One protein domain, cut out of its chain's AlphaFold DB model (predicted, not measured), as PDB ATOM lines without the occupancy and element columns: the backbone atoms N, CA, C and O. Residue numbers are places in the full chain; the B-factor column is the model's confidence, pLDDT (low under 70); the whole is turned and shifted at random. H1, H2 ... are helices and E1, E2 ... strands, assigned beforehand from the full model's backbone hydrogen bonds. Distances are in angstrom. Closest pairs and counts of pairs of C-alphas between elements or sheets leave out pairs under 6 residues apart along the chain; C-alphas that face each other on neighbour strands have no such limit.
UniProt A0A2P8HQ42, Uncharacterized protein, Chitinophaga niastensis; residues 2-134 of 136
ATOM      1  N   LYS A   2      87.985  23.007  78.257       76.38
ATOM      2  CA  LYS A   2      87.267  24.275  78.550       76.38
ATOM      3  C   LYS A   2      86.188  24.670  77.520       76.38
ATOM      4  O   LYS A   2      85.114  25.106  77.908       76.38
ATOM      5  N   LYS A   3      86.438  24.455  76.219       82.81
ATOM      6  CA  LYS A   3      85.469  24.743  75.136       82.81
ATOM      7  C   LYS A   3      84.227  23.836  75.168       82.81
ATOM      8  O   LYS A   3      83.133  24.297  74.877       82.81
ATOM      9  N   ILE A   4      84.397  22.571  75.561       87.00
ATOM     10  CA  ILE A   4      83.298  21.604  75.727       87.00
ATOM     11  C   ILE A   4      82.459  21.944  76.959       87.00
ATOM     12  O   ILE A   4      81.237  21.927  76.883       87.00
ATOM     13  N   LEU A   5      83.103  22.338  78.063       88.69
ATOM     14  CA  LEU A   5      82.403  22.813  79.256       88.69
ATOM     15  C   LEU A   5      81.557  24.060  78.946       88.69
ATOM     16  O   LEU A   5      80.387  24.108  79.305       88.69
ATOM     17  N   LEU A   6      82.112  25.029  78.207       84.94
ATOM     18  CA  LEU A   6      81.390  26.237  77.796       84.94
ATOM     19  C   LEU A   6      80.158  25.918  76.928       84.94
ATOM     20  O   LEU A   6      79.110  26.531  77.095       84.94
ATOM     21  N   LEU A   7      80.275  24.928  76.037       85.94
ATOM     22  CA  LEU A   7      79.185  24.480  75.174       85.94
ATOM     23  C   LEU A   7      78.056  23.807  75.977       85.94
ATOM     24  O   LEU A   7      76.885  24.080  75.732       85.94
ATOM     25  N   ILE A   8      78.398  22.983  76.974       85.88
ATOM     26  CA  ILE A   8      77.417  22.351  77.873       85.88
ATOM     27  C   ILE A   8      76.679  23.410  78.699       85.88
ATOM     28  O   ILE A   8      75.454  23.360  78.780       85.88
ATOM     29  N   LEU A   9      77.387  24.398  79.261       82.06
ATOM     30  CA  LEU A   9      76.741  25.494  79.994       82.06
ATOM     31  C   LEU A   9      75.826  26.339  79.098       82.06
ATOM     32  O   LEU A   9      74.777  26.776  79.562       82.06
ATOM     33  N   PHE A  10      76.192  26.544  77.829       79.12
ATOM     34  CA  PHE A  10      75.371  27.279  76.866       79.12
ATOM     35  C   PHE A  10      74.063  26.548  76.530       79.12
ATOM     36  O   PHE A  10      73.001  27.162  76.505       79.12
ATOM     37  N   PHE A  11      74.098  25.226  76.335       76.12
ATOM     38  CA  PHE A  11      72.870  24.447  76.141       76.12
ATOM     39  C   PHE A  11      72.048  24.319  77.428       76.12
ATOM     40  O   PHE A  11      70.821  24.350  77.373       76.12
ATOM     41  N   PHE A  12      72.700  24.239  78.592       70.81
ATOM     42  CA  PHE A  12      72.012  24.181  79.879       70.81
ATOM     43  C   PHE A  12      71.287  25.497  80.202       70.81
ATOM     44  O   PHE A  12      70.143  25.461  80.653       70.81
ATOM     45  N   SER A  13      71.894  26.653  79.908       65.75
ATOM     46  CA  SER A  13      71.298  27.971  80.170       65.75
ATOM     47  C   SER A  13      70.087  28.290  79.284       65.75
ATOM     48  O   SER A  13      69.187  29.001  79.727       65.75
ATOM     49  N   ILE A  14      69.999  27.709  78.084       63.09
ATOM     50  CA  ILE A  14      68.834  27.846  77.190       63.09
ATOM     51  C   ILE A  14      67.581  27.133  77.755       63.09
ATOM     52  O   ILE A  14      66.460  27.418  77.334       63.09
ATOM     53  N   SER A  15      67.734  26.242  78.742       61.84
ATOM     54  CA  SER A  15      66.677  25.306  79.168       61.84
ATOM     55  C   SER A  15      65.553  25.908  80.024       61.84
ATOM     56  O   SER A  15      64.544  25.241  80.249       61.84
ATOM     57  N   TYR A  16      65.672  27.149  80.503       59.72
ATOM     58  CA  TYR A  16      64.693  27.743  81.423       59.72
ATOM     59  C   TYR A  16      63.900  28.867  80.757       59.72
ATOM     60  O   TYR A  16      64.119  30.050  81.003       59.72
ATOM     61  N   SER A  17      62.939  28.494  79.909       61.25
ATOM     62  CA  SER A  17      61.943  29.437  79.392       61.25
ATOM     63  C   SER A  17      60.702  29.433  80.289       61.25
ATOM     64  O   SER A  17      59.983  28.434  80.379       61.25
ATOM     65  N   PHE A  18      60.444  30.553  80.967       67.44
ATOM     66  CA  PHE A  18      59.178  30.792  81.656       67.44
ATOM     67  C   PHE A  18      58.143  31.264  80.631       67.44
ATOM     68  O   PHE A  18      58.329  32.287  79.974       67.44
ATOM     69  N   SER A  19      57.061  30.502  80.458       76.81
ATOM     70  CA  SER A  19      55.991  30.855  79.525       76.81
ATOM     71  C   SER A  19      54.870  31.584  80.259       76.81
ATOM     72  O   SER A  19      54.347  31.087  81.259       76.81
ATOM     73  N   GLN A  20      54.480  32.741  79.727       79.75
ATOM     74  CA  GLN A  20      53.319  33.502  80.172       79.75
ATOM     75  C   GLN A  20      52.318  33.650  79.020       79.75
ATOM     76  O   GLN A  20      52.688  33.777  77.852       79.75
ATOM     77  N   THR A  21      51.026  33.607  79.334       79.06
ATOM     78  CA  THR A  21      49.933  33.873  78.397       79.06
ATOM     79  C   THR A  21      48.915  34.800  79.038       79.06
ATOM     80  O   THR A  21      48.420  34.523  80.124       79.06
ATOM     81  N   ILE A  22      48.566  35.865  78.320       77.69
ATOM     82  CA  ILE A  22      47.486  36.775  78.691       77.69
ATOM     83  C   ILE A  22      46.166  36.292  78.090       77.69
ATOM     84  O   ILE A  22      46.093  35.890  76.917       77.69
ATOM     85  N   ILE A  23      45.136  36.326  78.926       72.69
ATOM     86  CA  ILE A  23      43.757  35.996  78.607       72.69
ATOM     87  C   ILE A  23      42.931  37.267  78.736       72.69
ATOM     88  O   ILE A  23      42.891  37.850  79.812       72.69
ATOM     89  N   VAL A  24      42.311  37.697  77.637       74.31
ATOM     90  CA  VAL A  24      41.355  38.812  77.638       74.31
ATOM     91  C   VAL A  24      39.954  38.220  77.636       74.31
ATOM     92  O   VAL A  24      39.568  37.533  76.687       74.31
ATOM     93  N   ASN A  25      39.217  38.443  78.714       70.06
ATOM     94  CA  ASN A  25      37.867  37.933  78.897       70.06
ATOM     95  C   ASN A  25      36.859  38.761  78.069       70.06
ATOM     96  O   ASN A  25      37.168  39.884  77.664       70.06
ATOM     97  N   PRO A  26      35.652  38.231  77.788       64.56
ATOM     98  CA  PRO A  26      34.649  38.938  76.984       64.56
ATOM     99  C   PRO A  26      34.219  40.302  77.542       64.56
ATOM    100  O   PRO A  26      33.846  41.181  76.773       64.56
ATOM    101  N   ASP A  27      34.288  40.479  78.860       71.31
ATOM    102  CA  ASP A  27      34.006  41.734  79.568       71.31
ATOM    103  C   ASP A  27      35.192  42.722  79.558       71.31
ATOM    104  O   ASP A  27      35.123  43.787  80.167       71.31
ATOM    105  N   GLY A  28      36.288  42.380  78.873       72.06
ATOM    106  CA  GLY A  28      37.502  43.189  78.772       72.06
ATOM    107  C   GLY A  28      38.475  43.016  79.938       72.06
ATOM    108  O   GLY A  28      39.573  43.571  79.899       72.06
ATOM    109  N   THR A  29      38.120  42.231  80.956       78.75
ATOM    110  CA  THR A  29      39.029  41.932  82.059       78.75
ATOM    111  C   THR A  29      40.160  41.003  81.631       78.75
ATOM    112  O   THR A  29      40.119  40.369  80.573       78.75
ATOM    113  N   VAL A  30      41.214  40.935  82.446       76.19
ATOM    114  CA  VAL A  30      42.421  40.177  82.117       76.19
ATOM    115  C   VAL A  30      42.702  39.114  83.169       76.19
ATOM    116  O   VAL A  30      42.650  39.383  84.369       76.19
ATOM    117  N   SER A  31      43.050  37.922  82.694       79.75
ATOM    118  CA  SER A  31      43.642  36.844  83.485       79.75
ATOM    119  C   SER A  31      45.023  36.500  82.927       79.75
ATOM    120  O   SER A  31      45.285  36.627  81.727       79.75
ATOM    121  N   THR A  32      45.927  36.043  83.788       82.31
ATOM    122  CA  THR A  32      47.298  35.690  83.391       82.31
ATOM    123  C   THR A  32      47.575  34.232  83.701       82.31
ATOM    124  O   THR A  32      47.419  33.793  84.831       82.31
ATOM    125  N   VAL A  33      48.044  33.482  82.710       83.44
ATOM    126  CA  VAL A  33      48.512  32.104  82.881       83.44
ATOM    127  C   VAL A  33      50.029  32.098  82.866       83.44
ATOM    128  O   VAL A  33      50.642  32.607  81.929       83.44
ATOM    129  N   MET A  34      50.636  31.502  83.881       82.62
ATOM    130  CA  MET A  34      52.080  31.452  84.069       82.62
ATOM    131  C   MET A  34      52.528  30.032  84.392       82.62
ATOM    132  O   MET A  34      51.846  29.313  85.117       82.62
ATOM    133  N   GLY A  35      53.679  29.629  83.862       80.00
ATOM    134  CA  GLY A  35      54.306  28.351  84.192       80.00
ATOM    135  C   GLY A  35      54.730  27.539  82.971       80.00
ATOM    136  O   GLY A  35      54.241  27.718  81.846       80.00
ATOM    137  N   ASN A  36      55.668  26.628  83.209       73.31
ATOM    138  CA  ASN A  36      56.237  25.722  82.222       73.31
ATOM    139  C   ASN A  36      55.675  24.296  82.374       73.31
ATOM    140  O   ASN A  36      55.241  23.874  83.439       73.31
ATOM    141  N   GLY A  37      55.669  23.546  81.270       78.69
ATOM    142  CA  GLY A  37      55.222  22.152  81.271       78.69
ATOM    143  C   GLY A  37      53.732  21.969  81.581       78.69
ATOM    144  O   GLY A  37      52.888  22.749  81.124       78.69
ATOM    145  N   SER A  38      53.435  20.896  82.315       87.38
ATOM    146  CA  SER A  38      52.083  20.401  82.594       87.38
ATOM    147  C   SER A  38      51.346  21.150  83.700       87.38
ATOM    148  O   SER A  38      50.139  21.004  83.795       87.38
ATOM    149  N   ILE A  39      52.013  21.948  84.534       90.25
ATOM    150  CA  ILE A  39      51.351  22.670  85.630       90.25
ATOM    151  C   ILE A  39      51.497  24.166  85.393       90.25
ATOM    152  O   ILE A  39      52.587  24.668  85.116       90.25
ATOM    153  N   LYS A  40      50.381  24.885  85.465       86.50
ATOM    154  CA  LYS A  40      50.318  26.327  85.234       86.50
ATOM    155  C   LYS A  40      49.478  26.985  86.315       86.50
ATOM    156  O   LYS A  40      48.411  26.488  86.662       86.50
ATOM    157  N   THR A  41      49.927  28.134  86.788       90.62
ATOM    158  CA  THR A  41      49.151  29.014  87.658       90.62
ATOM    159  C   THR A  41      48.343  29.973  86.802       90.62
ATOM    160  O   THR A  41      48.828  30.493  85.796       90.62
ATOM    161  N   ILE A  42      47.115  30.225  87.218       87.38
ATOM    162  CA  ILE A  42      46.220  31.214  86.639       87.38
ATOM    163  C   ILE A  42      45.999  32.282  87.696       87.38
ATOM    164  O   ILE A  42      45.543  31.970  88.790       87.38
ATOM    165  N   VAL A  43      46.311  33.524  87.364       87.69
ATOM    166  CA  VAL A  43      45.876  34.693  88.120       87.69
ATOM    167  C   VAL A  43      44.567  35.145  87.495       87.69
ATOM    168  O   VAL A  43      44.554  35.591  86.342       87.69
ATOM    169  N   ASN A  44      43.476  34.972  88.233       84.62
ATOM    170  CA  ASN A  44      42.154  35.422  87.826       84.62
ATOM    171  C   ASN A  44      42.063  36.945  87.946       84.62
ATOM    172  O   ASN A  44      42.821  37.578  88.681       84.62
ATOM    173  N   THR A  45      41.093  37.538  87.260       81.94
ATOM    174  CA  THR A  45      40.872  38.990  87.273       81.94
ATOM    175  C   THR A  45      40.703  39.577  88.675       81.94
ATOM    176  O   THR A  45      41.178  40.675  88.941       81.94
ATOM    177  N   ASN A  46      40.064  38.848  89.590       85.69
ATOM    178  CA  ASN A  46      39.877  39.271  90.981       85.69
ATOM    179  C   ASN A  46      41.116  39.032  91.874       85.69
ATOM    180  O   ASN A  46      41.022  39.155  93.091       85.69
ATOM    181  N   GLY A  47      42.255  38.638  91.296       88.56
ATOM    182  CA  GLY A  47      43.504  38.364  92.008       88.56
ATOM    183  C   GLY A  47      43.601  36.974  92.644       88.56
ATOM    184  O   GLY A  47      44.664  36.614  93.144       88.56
ATOM    185  N   THR A  48      42.535  36.170  92.613       90.81
ATOM    186  CA  THR A  48      42.589  34.783  93.097       90.81
ATOM    187  C   THR A  48      43.429  33.893  92.182       90.81
ATOM    188  O   THR A  48      43.642  34.205  91.006       90.81
ATOM    189  N   LEU A  49      43.900  32.768  92.721       92.56
ATOM    190  CA  LEU A  49      44.742  31.823  91.995       92.56
ATOM    191  C   LEU A  49      43.999  30.527  91.689       92.56
ATOM    192  O   LEU A  49      43.340  29.954  92.551       92.56
ATOM    193  N   SER A  50      44.176  30.031  90.472       91.69
ATOM    194  CA  SER A  50      43.758  28.689  90.066       91.69
ATOM    195  C   SER A  50      44.951  27.911  89.522       91.69
ATOM    196  O   SER A  50      45.943  28.496  89.078       91.69
ATOM    197  N   THR A  51      44.861  26.584  89.543       91.75
ATOM    198  CA  THR A  51      45.912  25.702  89.018       91.75
ATOM    199  C   THR A  51      45.378  24.916  87.835       91.75
ATOM    200  O   THR A  51      44.417  24.170  87.979       91.75
ATOM    201  N   LEU A  52      46.016  25.045  86.674       88.75
ATOM    202  CA  LEU A  52      45.790  24.187  85.516       88.75
ATOM    203  C   LEU A  52      46.815  23.051  85.519       88.75
ATOM    204  O   LEU A  52      48.020  23.294  85.503       88.75
ATOM    205  N   ILE A  53      46.316  21.824  85.457       89.94
ATOM    206  CA  ILE A  53      47.084  20.594  85.290       89.94
ATOM    207  C   ILE A  53      46.763  20.036  83.901       89.94
ATOM    208  O   ILE A  53      45.612  19.752  83.576       89.94
ATOM    209  N   ASP A  54      47.781  19.900  83.063       87.06
ATOM    210  CA  ASP A  54      47.718  19.468  81.674       87.06
ATOM    211  C   ASP A  54      48.429  18.121  81.494       87.06
ATOM    212  O   ASP A  54      49.650  18.048  81.335       87.06
ATOM    213  N   ASN A  55      47.630  17.055  81.468       89.69
ATOM    214  CA  ASN A  55      48.058  15.683  81.205       89.69
ATOM    215  C   ASN A  55      47.691  15.271  79.765       89.69
ATOM    216  O   ASN A  55      47.217  14.163  79.506       89.69
ATOM    217  N   GLY A  56      47.860  16.189  78.807       87.75
ATOM    218  CA  GLY A  56      47.608  15.950  77.388       87.75
ATOM    219  C   GLY A  56      46.122  16.014  77.040       87.75
ATOM    220  O   GLY A  56      45.546  17.105  76.931       87.75
ATOM    221  N   SER A  57      45.508  14.848  76.813       87.19
ATOM    222  CA  SER A  57      44.072  14.742  76.514       87.19
ATOM    223  C   SER A  57      43.202  15.036  77.732       87.19
ATOM    224  O   SER A  57      42.050  15.418  77.559       87.19
ATOM    225  N   ILE A  58      43.748  14.903  78.943       89.88
ATOM    226  CA  ILE A  58      43.055  15.241  80.185       89.88
ATOM    227  C   ILE A  58      43.622  16.548  80.724       89.88
ATOM    228  O   ILE A  58      44.839  16.702  80.843       89.88
ATOM    229  N   LYS A  59      42.744  17.492  81.050       88.19
ATOM    230  CA  LYS A  59      43.121  18.754  81.692       88.19
ATOM    231  C   LYS A  59      42.228  19.007  82.891       88.19
ATOM    232  O   LYS A  59      41.016  18.873  82.766       88.19
ATOM    233  N   THR A  60      42.806  19.428  84.003       90.31
ATOM    234  CA  THR A  60      42.074  19.744  85.231       90.31
ATOM    235  C   THR A  60      42.376  21.173  85.643       90.31
ATOM    236  O   THR A  60      43.532  21.587  85.604       90.31
ATOM    237  N   ILE A  61      41.351  21.926  86.031       88.94
ATOM    238  CA  ILE A  61      41.527  23.204  86.722       88.94
ATOM    239  C   ILE A  61      41.049  23.044  88.149       88.94
ATOM    240  O   ILE A  61      39.919  22.619  88.362       88.94
ATOM    241  N   VAL A  62      41.914  23.400  89.093       91.50
ATOM    242  CA  VAL A  62      41.574  23.570  90.502       91.50
ATOM    243  C   VAL A  62      41.303  25.047  90.745       91.50
ATOM    244  O   VAL A  62      42.156  25.899  90.466       91.50
ATOM    245  N   ASN A  63      40.107  25.327  91.233       88.25
ATOM    246  CA  ASN A  63      39.571  26.653  91.473       88.25
ATOM    247  C   ASN A  63      40.075  27.206  92.815       88.25
ATOM    248  O   ASN A  63      40.559  26.441  93.654       88.25
ATOM    249  N   PRO A  64      39.980  28.527  93.045       88.44
ATOM    250  CA  PRO A  64      40.480  29.132  94.279       88.44
ATOM    251  C   PRO A  64      39.779  28.613  95.542       88.44
ATOM    252  O   PRO A  64      40.374  28.602  96.614       88.44
ATOM    253  N   ASP A  65      38.525  28.178  95.410       90.38
ATOM    254  CA  ASP A  65      37.712  27.595  96.480       90.38
ATOM    255  C   ASP A  65      37.977  26.092  96.709       90.38
ATOM    256  O   ASP A  65      37.347  25.470  97.561       90.38
ATOM    257  N   GLY A  66      38.910  25.498  95.956       90.19
ATOM    258  CA  GLY A  66      39.271  24.083  96.034       90.19
ATOM    259  C   GLY A  66      38.386  23.150  95.206       90.19
ATOM    260  O   GLY A  66      38.701  21.964  95.091       90.19
ATOM    261  N   THR A  67      37.317  23.652  94.587       89.88
ATOM    262  CA  THR A  67      36.554  22.870  93.611       89.88
ATOM    263  C   THR A  67      37.360  22.675  92.324       89.88
ATOM    264  O   THR A  67      38.400  23.307  92.123       89.88
ATOM    265  N   PHE A  68      36.942  21.766  91.440       88.88
ATOM    266  CA  PHE A  68      37.691  21.522  90.209       88.88
ATOM    267  C   PHE A  68      36.806  21.136  89.030       88.88
ATOM    268  O   PHE A  68      35.765  20.505  89.182       88.88
ATOM    269  N   SER A  69      37.280  21.469  87.833       87.69
ATOM    270  CA  SER A  69      36.722  20.987  86.569       87.69
ATOM    271  C   SER A  69      37.721  20.086  85.861       87.69
ATOM    272  O   SER A  69      38.919  20.368  85.870       87.69
ATOM    273  N   THR A  70      37.246  19.035  85.192       90.44
ATOM    274  CA  THR A  70      38.103  18.149  84.383       90.44
ATOM    275  C   THR A  70      37.580  18.016  82.962       90.44
ATOM    276  O   THR A  70      36.407  17.737  82.746       90.44
ATOM    277  N   VAL A  71      38.467  18.179  81.984       87.69
ATOM    278  CA  VAL A  71      38.190  18.027  80.556       87.69
ATOM    279  C   VAL A  71      38.846  16.766  80.039       87.69
ATOM    280  O   VAL A  71      40.062  16.621  80.126       87.69
ATOM    281  N   PHE A  72      38.047  15.925  79.400       89.19
ATOM    282  CA  PHE A  72      38.475  14.750  78.657       89.19
ATOM    283  C   PHE A  72      38.370  15.055  77.165       89.19
ATOM    284  O   PHE A  72      37.276  15.204  76.622       89.19
ATOM    285  N   GLY A  73      39.507  15.209  76.495       85.69
ATOM    286  CA  GLY A  73      39.584  15.436  75.057       85.69
ATOM    287  C   GLY A  73      39.560  14.129  74.272       85.69
ATOM    288  O   GLY A  73      40.402  13.262  74.490       85.69
ATOM    289  N   ASN A  74      38.643  14.028  73.311       86.19
ATOM    290  CA  ASN A  74      38.554  12.930  72.356       86.19
ATOM    291  C   ASN A  74      38.353  13.486  70.935       86.19
ATOM    292  O   ASN A  74      37.232  13.750  70.491       86.19
ATOM    293  N   GLY A  75      39.463  13.715  70.227       86.88
ATOM    294  CA  GLY A  75      39.448  14.318  68.895       86.88
ATOM    295  C   GLY A  75      38.816  15.715  68.898       86.88
ATOM    296  O   GLY A  75      39.284  16.620  69.594       86.88
ATOM    297  N   ASN A  76      37.750  15.880  68.115       83.38
ATOM    298  CA  ASN A  76      37.003  17.136  68.012       83.38
ATOM    299  C   ASN A  76      35.992  17.331  69.150       83.38
ATOM    300  O   ASN A  76      35.468  18.430  69.313       83.38
ATOM    301  N   THR A  77      35.738  16.306  69.959       84.31
ATOM    302  CA  THR A  77      34.786  16.368  71.067       84.31
ATOM    303  C   THR A  77      35.533  16.411  72.392       84.31
ATOM    304  O   THR A  77      36.610  15.833  72.547       84.31
ATOM    305  N   ARG A  78      34.982  17.114  73.378       86.12
ATOM    306  CA  ARG A  78      35.486  17.099  74.750       86.12
ATOM    307  C   ARG A  78      34.334  16.978  75.723       86.12
ATOM    308  O   ARG A  78      33.352  17.696  75.575       86.12
ATOM    309  N   THR A  79      34.500  16.147  76.737       88.69
ATOM    310  CA  THR A  79      33.581  16.072  77.875       88.69
ATOM    311  C   THR A  79      34.179  16.847  79.033       88.69
ATOM    312  O   THR A  79      35.380  16.756  79.281       88.69
ATOM    313  N   ILE A  80      33.360  17.620  79.730       85.12
ATOM    314  CA  ILE A  80      33.755  18.457  80.857       85.12
ATOM    315  C   ILE A  80      32.938  18.011  82.055       85.12
ATOM    316  O   ILE A  80      31.712  18.047  82.005       85.12
ATOM    317  N   VAL A  81      33.621  17.608  83.115       87.44
ATOM    318  CA  VAL A  81      33.037  17.445  84.443       87.44
ATOM    319  C   VAL A  81      33.162  18.792  85.135       87.44
ATOM    320  O   VAL A  81      34.281  19.260  85.356       87.44
ATOM    321  N   ASN A  82      32.025  19.423  85.409       83.69
ATOM    322  CA  ASN A  82      31.951  20.703  86.102       83.69
ATOM    323  C   ASN A  82      32.147  20.516  87.617       83.69
ATOM    324  O   ASN A  82      31.948  19.407  88.124       83.69
ATOM    325  N   PRO A  83      32.432  21.594  88.369       82.62
ATOM    326  CA  PRO A  83      32.648  21.520  89.815       82.62
ATOM    327  C   PRO A  83      31.456  20.952  90.593       82.62
ATOM    328  O   PRO A  83      31.622  20.283  91.607       82.62
ATOM    329  N   ASN A  84      30.243  21.173  90.086       81.81
ATOM    330  CA  ASN A  84      28.995  20.659  90.652       81.81
ATOM    331  C   ASN A  84      28.648  19.222  90.203       81.81
ATOM    332  O   ASN A  84      27.529  18.769  90.430       81.81
ATOM    333  N   GLY A  85      29.553  18.526  89.506       82.12
ATOM    334  CA  GLY A  85      29.353  17.160  89.009       82.12
ATOM    335  C   GLY A  85      28.556  17.045  87.703       82.12
ATOM    336  O   GLY A  85      28.446  15.952  87.151       82.12
ATOM    337  N   THR A  86      28.023  18.145  87.167       82.56
ATOM    338  CA  THR A  86      27.314  18.120  85.881       82.56
ATOM    339  C   THR A  86      28.276  17.922  84.704       82.56
ATOM    340  O   THR A  86      29.448  18.297  84.775       82.56
ATOM    341  N   LEU A  87      27.785  17.350  83.599       84.00
ATOM    342  CA  LEU A  87      28.588  17.075  82.404       84.00
ATOM    343  C   LEU A  87      28.248  18.018  81.254       84.00
ATOM    344  O   LEU A  87      27.120  18.027  80.779       84.00
ATOM    345  N   SER A  88      29.232  18.757  80.748       80.81
ATOM    346  CA  SER A  88      29.106  19.537  79.507       80.81
ATOM    347  C   SER A  88      29.909  18.904  78.372       80.81
ATOM    348  O   SER A  88      30.934  18.269  78.604       80.81
ATOM    349  N   THR A  89      29.471  19.093  77.130       80.50
ATOM    350  CA  THR A  89      30.184  18.621  75.934       80.50
ATOM    351  C   THR A  89      30.584  19.801  75.059       80.50
ATOM    352  O   THR A  89      29.749  20.625  74.701       80.50
ATOM    353  N   LEU A  90      31.857  19.877  74.682       78.12
ATOM    354  CA  LEU A  90      32.365  20.795  73.667       78.12
ATOM    355  C   LEU A  90      32.563  20.040  72.354       78.12
ATOM    356  O   LEU A  90      33.270  19.036  72.327       78.12
ATOM    357  N   ILE A  91      32.029  20.571  71.262       77.31
ATOM    358  CA  ILE A  91      32.220  20.050  69.906       77.31
ATOM    359  C   ILE A  91      32.967  21.102  69.084       77.31
ATOM    360  O   ILE A  91      32.512  22.237  68.943       77.31
ATOM    361  N   ASP A  92      34.134  20.735  68.561       74.69
ATOM    362  CA  ASP A  92      34.983  21.559  67.704       74.69
ATOM    363  C   ASP A  92      34.704  21.276  66.225       74.69
ATOM    364  O   ASP A  92      35.232  20.328  65.649       74.69
ATOM    365  N   ASN A  93      33.924  22.147  65.587       73.19
ATOM    366  CA  ASN A  93      33.627  22.084  64.153       73.19
ATOM    367  C   ASN A  93      34.627  22.915  63.324       73.19
ATOM    368  O   ASN A  93      34.352  23.344  62.204       73.19
ATOM    369  N   GLY A  94      35.809  23.193  63.883       68.50
ATOM    370  CA  GLY A  94      36.920  23.848  63.204       68.50
ATOM    371  C   GLY A  94      36.815  25.372  63.158       68.50
ATOM    372  O   GLY A  94      37.747  26.050  63.607       68.50
ATOM    373  N   THR A  95      35.755  25.925  62.564       60.72
ATOM    374  CA  THR A  95      35.479  27.380  62.551       60.72
ATOM    375  C   THR A  95      34.554  27.802  63.684       60.72
ATOM    376  O   THR A  95      34.596  28.955  64.110       60.72
ATOM    377  N   THR A  96      33.751  26.870  64.189       55.62
ATOM    378  CA  THR A  96      32.830  27.076  65.302       55.62
ATOM    379  C   THR A  96      33.094  26.057  66.399       55.62
ATOM    380  O   THR A  96      33.628  24.970  66.163       55.62
ATOM    381  N   LYS A  97      32.732  26.432  67.623       64.25
ATOM    382  CA  LYS A  97      32.719  25.544  68.777       64.25
ATOM    383  C   LYS A  97      31.329  25.591  69.385       64.25
ATOM    384  O   LYS A  97      30.816  26.682  69.616       64.25
ATOM    385  N   THR A  98      30.744  24.430  69.631       67.19
ATOM    386  CA  THR A  98      29.419  24.309  70.245       67.19
ATOM    387  C   THR A  98      29.568  23.709  71.626       67.19
ATOM    388  O   THR A  98      30.319  22.754  71.806       67.19
ATOM    389  N   ILE A  99      28.853  24.273  72.594       68.75
ATOM    390  CA  ILE A  99      28.828  23.786  73.966       68.75
ATOM    391  C   ILE A  99      27.422  23.281  74.236       68.75
ATOM    392  O   ILE A  99      26.460  24.030  74.100       68.75
ATOM    393  N   VAL A 100      27.327  22.023  74.636       74.12
ATOM    394  CA  VAL A 100      26.100  21.407  75.123       74.12
ATOM    395  C   VAL A 100      26.238  21.313  76.634       74.12
ATOM    396  O   VAL A 100      27.097  20.584  77.133       74.12
ATOM    397  N   LYS A 101      25.448  22.103  77.359       70.69
ATOM    398  CA  LYS A 101      25.344  22.015  78.819       70.69
ATOM    399  C   LYS A 101      24.183  21.079  79.171       70.69
ATOM    400  O   LYS A 101      23.238  20.997  78.387       70.69
ATOM    401  N   PRO A 102      24.245  20.371  80.304       62.62
ATOM    402  CA  PRO A 102      23.102  19.614  80.776       62.62
ATOM    403  C   PRO A 102      22.042  20.610  81.246       62.62
ATOM    404  O   PRO A 102      22.359  21.563  81.963       62.62
ATOM    405  N   ASP A 103      20.805  20.408  80.805       55.56
ATOM    406  CA  ASP A 103      19.669  21.181  81.292       55.56
ATOM    407  C   ASP A 103      19.481  20.857  82.777       55.56
ATOM    408  O   ASP A 103      19.308  19.696  83.152       55.56
ATOM    409  N   VAL A 104      19.535  21.863  83.647       46.41
ATOM    410  CA  VAL A 104      19.094  21.723  85.044       46.41
ATOM    411  C   VAL A 104      17.578  21.886  85.087       46.41
ATOM    412  O   VAL A 104      17.036  22.775  85.730       46.41
ATOM    413  N   THR A 105      16.882  20.996  84.392       38.66
ATOM    414  CA  THR A 105      15.476  20.702  84.650       38.66
ATOM    415  C   THR A 105      15.371  19.192  84.774       38.66
ATOM    416  O   THR A 105      15.571  18.492  83.779       38.66
ATOM    417  N   PRO A 106      15.116  18.653  85.980       38.75
ATOM    418  CA  PRO A 106      14.800  17.247  86.131       38.75
ATOM    419  C   PRO A 106      13.390  17.040  85.581       38.75
ATOM    420  O   PRO A 106      12.431  16.982  86.341       38.75
ATOM    421  N   ASP A 107      13.249  16.977  84.260       33.69
ATOM    422  CA  ASP A 107      12.058  16.399  83.666       33.69
ATOM    423  C   ASP A 107      12.416  15.504  82.483       33.69
ATOM    424  O   ASP A 107      13.205  15.832  81.591       33.69
ATOM    425  N   VAL A 108      11.885  14.295  82.565       38.38
ATOM    426  CA  VAL A 108      12.211  13.147  81.737       38.38
ATOM    427  C   VAL A 108      11.462  13.295  80.424       38.38
ATOM    428  O   VAL A 108      10.401  12.711  80.249       38.38
ATOM    429  N   THR A 109      11.986  14.052  79.462       25.12
ATOM    430  CA  THR A 109      11.647  13.816  78.050       25.12
ATOM    431  C   THR A 109      12.674  14.441  77.115       25.12
ATOM    432  O   THR A 109      13.031  15.609  77.234       25.12
ATOM    433  N   HIS A 110      13.147  13.617  76.178       35.41
ATOM    434  CA  HIS A 110      14.029  13.939  75.059       35.41
ATOM    435  C   HIS A 110      13.979  15.411  74.615       35.41
ATOM    436  O   HIS A 110      13.093  15.804  73.862       35.41
ATOM    437  N   SER A 111      14.968  16.205  75.022       25.38
ATOM    438  CA  SER A 111      15.130  17.571  74.527       25.38
ATOM    439  C   SER A 111      16.458  17.680  73.789       25.38
ATOM    440  O   SER A 111      17.528  17.825  74.374       25.38
ATOM    441  N   THR A 112      16.390  17.561  72.461       29.27
ATOM    442  CA  THR A 112      17.432  18.112  71.590       29.27
ATOM    443  C   THR A 112      17.279  19.625  71.640       29.27
ATOM    444  O   THR A 112      16.319  20.160  71.091       29.27
ATOM    445  N   VAL A 113      18.204  20.311  72.308       32.66
ATOM    446  CA  VAL A 113      18.203  21.776  72.379       32.66
ATOM    447  C   VAL A 113      19.357  22.324  71.546       32.66
ATOM    448  O   VAL A 113      20.534  22.070  71.806       32.66
ATOM    449  N   ILE A 114      18.987  23.070  70.506       37.69
ATOM    450  CA  ILE A 114      19.873  23.853  69.647       37.69
ATOM    451  C   ILE A 114      20.267  25.111  70.428       37.69
ATOM    452  O   ILE A 114      19.399  25.907  70.775       37.69
ATOM    453  N   TYR A 115      21.562  25.320  70.678       30.45
ATOM    454  CA  TYR A 115      22.049  26.547  71.315       30.45
ATOM    455  C   TYR A 115      22.702  27.494  70.304       30.45
ATOM    456  O   TYR A 115      23.617  27.117  69.567       30.45
ATOM    457  N   ASN A 116      22.222  28.744  70.313       34.97
ATOM    458  CA  ASN A 116      22.751  29.883  69.563       34.97
ATOM    459  C   ASN A 116      24.264  30.016  69.784       34.97
ATOM    460  O   ASN A 116      24.733  30.299  70.886       34.97
ATOM    461  N   GLY A 117      25.024  29.769  68.716       30.23
ATOM    462  CA  GLY A 117      26.466  29.560  68.764       30.23
ATOM    463  C   GLY A 117      27.252  30.731  69.351       30.23
ATOM    464  O   GLY A 117      27.310  31.813  68.769       30.23
ATOM    465  N   ILE A 118      27.969  30.476  70.448       36.22
ATOM    466  CA  ILE A 118      29.074  31.335  70.881       36.22
ATOM    467  C   ILE A 118      30.227  31.121  69.893       36.22
ATOM    468  O   ILE A 118      30.930  30.109  69.914       36.22
ATOM    469  N   LYS A 119      30.417  32.073  68.978       35.16
ATOM    470  CA  LYS A 119      31.472  32.015  67.961       35.16
ATOM    471  C   LYS A 119      32.811  32.453  68.564       35.16
ATOM    472  O   LYS A 119      33.140  33.634  68.574       35.16
ATOM    473  N   ILE A 120      33.604  31.500  69.053       41.25
ATOM    474  CA  ILE A 120      34.963  31.771  69.551       41.25
ATOM    475  C   ILE A 120      35.949  31.740  68.368       41.25
ATOM    476  O   ILE A 120      36.210  30.680  67.796       41.25
ATOM    477  N   SER A 121      36.496  32.901  67.986       34.84
ATOM    478  CA  SER A 121      37.515  33.025  66.927       34.84
ATOM    479  C   SER A 121      38.905  32.559  67.406       34.84
ATOM    480  O   SER A 121      39.266  32.709  68.571       34.84
ATOM    481  N   ARG A 122      39.681  31.926  66.511       38.88
ATOM    482  CA  ARG A 122      40.838  31.060  66.828       38.88
ATOM    483  C   ARG A 122      42.051  31.765  67.460       38.88
ATOM    484  O   ARG A 122      42.641  32.659  66.866       38.88
ATOM    485  N   ASN A 123      42.618  31.102  68.477       34.34
ATOM    486  CA  ASN A 123      44.049  30.760  68.530       34.34
ATOM    487  C   ASN A 123      44.202  29.310  69.052       34.34
ATOM    488  O   ASN A 123      43.791  28.996  70.171       34.34
ATOM    489  N   LYS A 124      44.758  28.411  68.215       36.66
ATOM    490  CA  LYS A 124      44.741  26.933  68.367       36.66
ATOM    491  C   LYS A 124      45.294  26.401  69.701       36.66
ATOM    492  O   LYS A 124      44.906  25.310  70.101       36.66
ATOM    493  N   ARG A 125      46.165  27.145  70.395       38.16
ATOM    494  CA  ARG A 125      46.699  26.760  71.721       38.16
ATOM    495  C   ARG A 125      46.063  27.512  72.892       38.16
ATOM    496  O   ARG A 125      46.163  27.052  74.021       38.16
ATOM    497  N   LYS A 126      45.390  28.636  72.636       42.28
ATOM    498  CA  LYS A 126      44.767  29.472  73.676       42.28
ATOM    499  C   LYS A 126      43.308  29.087  73.947       42.28
ATOM    500  O   LYS A 126      42.830  29.252  75.059       42.28
ATOM    501  N   SER A 127      42.614  28.496  72.974       47.75
ATOM    502  CA  SER A 127      41.156  28.315  73.033       47.75
ATOM    503  C   SER A 127      40.630  27.396  74.145       47.75
ATOM    504  O   SER A 127      39.517  27.623  74.595       47.75
ATOM    505  N   ILE A 128      41.375  26.378  74.589       48.28
ATOM    506  CA  ILE A 128      40.908  25.458  75.655       48.28
ATOM    507  C   ILE A 128      41.022  26.116  77.033       48.28
ATOM    508  O   ILE A 128      40.212  25.867  77.916       48.28
ATOM    509  N   MET A 129      42.027  26.973  77.194       50.91
ATOM    510  CA  MET A 129      42.310  27.660  78.447       50.91
ATOM    511  C   MET A 129      41.264  28.749  78.719       50.91
ATOM    512  O   MET A 129      40.632  28.753  79.767       50.91
ATOM    513  N   TYR A 130      40.988  29.580  77.706       52.75
ATOM    514  CA  TYR A 130      39.882  30.546  77.730       52.75
ATOM    515  C   TYR A 130      38.536  29.864  78.000       52.75
ATOM    516  O   TYR A 130      37.686  30.417  78.680       52.75
ATOM    517  N   PHE A 131      38.349  28.664  77.454       51.88
ATOM    518  CA  PHE A 131      37.119  27.899  77.593       51.88
ATOM    519  C   PHE A 131      36.915  27.358  79.012       51.88
ATOM    520  O   PHE A 131      35.813  27.432  79.538       51.88
ATOM    521  N   LEU A 132      37.971  26.856  79.648       51.84
ATOM    522  CA  LEU A 132      37.896  26.325  81.006       51.84
ATOM    523  C   LEU A 132      37.647  27.400  82.070       51.84
ATOM    524  O   LEU A 132      36.985  27.123  83.064       51.84
ATOM    525  N   LEU A 133      38.115  28.627  81.838       51.91
ATOM    526  CA  LEU A 133      37.850  29.760  82.728       51.91
ATOM    527  C   LEU A 133      36.388  30.227  82.726       51.91
ATOM    528  O   LEU A 133      36.007  30.963  83.622       51.91
ATOM    529  N   GLN A 134      35.567  29.803  81.758       51.78
ATOM    530  CA  GLN A 134      34.137  30.144  81.712       51.78
ATOM    531  C   GLN A 134      33.237  29.194  82.521       51.78
ATOM    532  O   GLN A 134      32.027  29.403  82.570       51.78
TER     533      GLN A 134
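This is residues 2 to 134 of the 136 residues of an uncharacterized protein of Chitinophaga niastensis (UniProt A0A2P8HQ42). What shape do these atoms make? One sheet of nine strands, E1 to E9, is curled like part of a barrel round the short helix H2, while helix H1 sticks out as a free arm at one end of the long axis. At the other end, residues 105 to 110, in the loop from E9 to H2, stick out too. What is it built of? The 133 printed residues, of mixed class with helices and strands, hold two named helices and nine named strands, in the order H1, E1 to E9, H2; the sheet is antiparallel and its strands lie in chain order. How spread out is it? It is loose, with a radius of gyration of the C-alphas of 19.0 A and spans of 76 by 32 by 27 A.

Where does H1 stand? H1, residues 2 to 13, is not on the sheet, with 0 pairs of C-alphas within 10 A. How do the strands follow? E1, residues 20 to 24, E2, 30 to 34, E3, 39 to 43, E4, 49 to 55, E5, 58 to 62, E6, 68 to 74, E7, 77 to 81, E8, 87 to 92, and E9, 97 to 100, form a meander, each the antiparallel neighbour of the one before. E1 and E2 are a hairpin at 160 degrees, with N 21 and O 33 within hydrogen-bond range at 2.8 A; E8 and E9 are another at 159 degrees, with N 89 and O 100 at 2.8 A. E1 and E9 are the edge strands, and they are apart. What does the sheet curl round? It curls round H2, residues 127 to 134, which is on it with 32 pairs of C-alphas within 10 A; the closest C-alphas of E1 and H2 are those of Ile 23 and Tyr 130, 6.7 A apart. Every O i to N i+4 pair is within hydrogen-bond range in H1, and 3 of 4 are in H2.

Where does H1 begin? Its C-alpha 2 is at (87.267, 24.275, 78.550), and it is 16.5 A long. Which strands are longest? E6 measures 19.8 A, E4 19.7 A and E8 16.6 A; E9 measures 10.1 A. Where does H2 end? It is 11.3 A long and ends at C-alpha 134, (34.137, 30.144, 81.712).

How far does it reach? The C-alphas of Lys 2 and Thr 109, the two farthest apart, are 76.3 A apart; the printed part has no cut. Which link is long? E9 to H2, with 26 residues between. Where is confidence low? Residues 13 to 18, 26, 94 to 99 and 102 to 134 are under 70, and H2 has a mean pLDDT of 51.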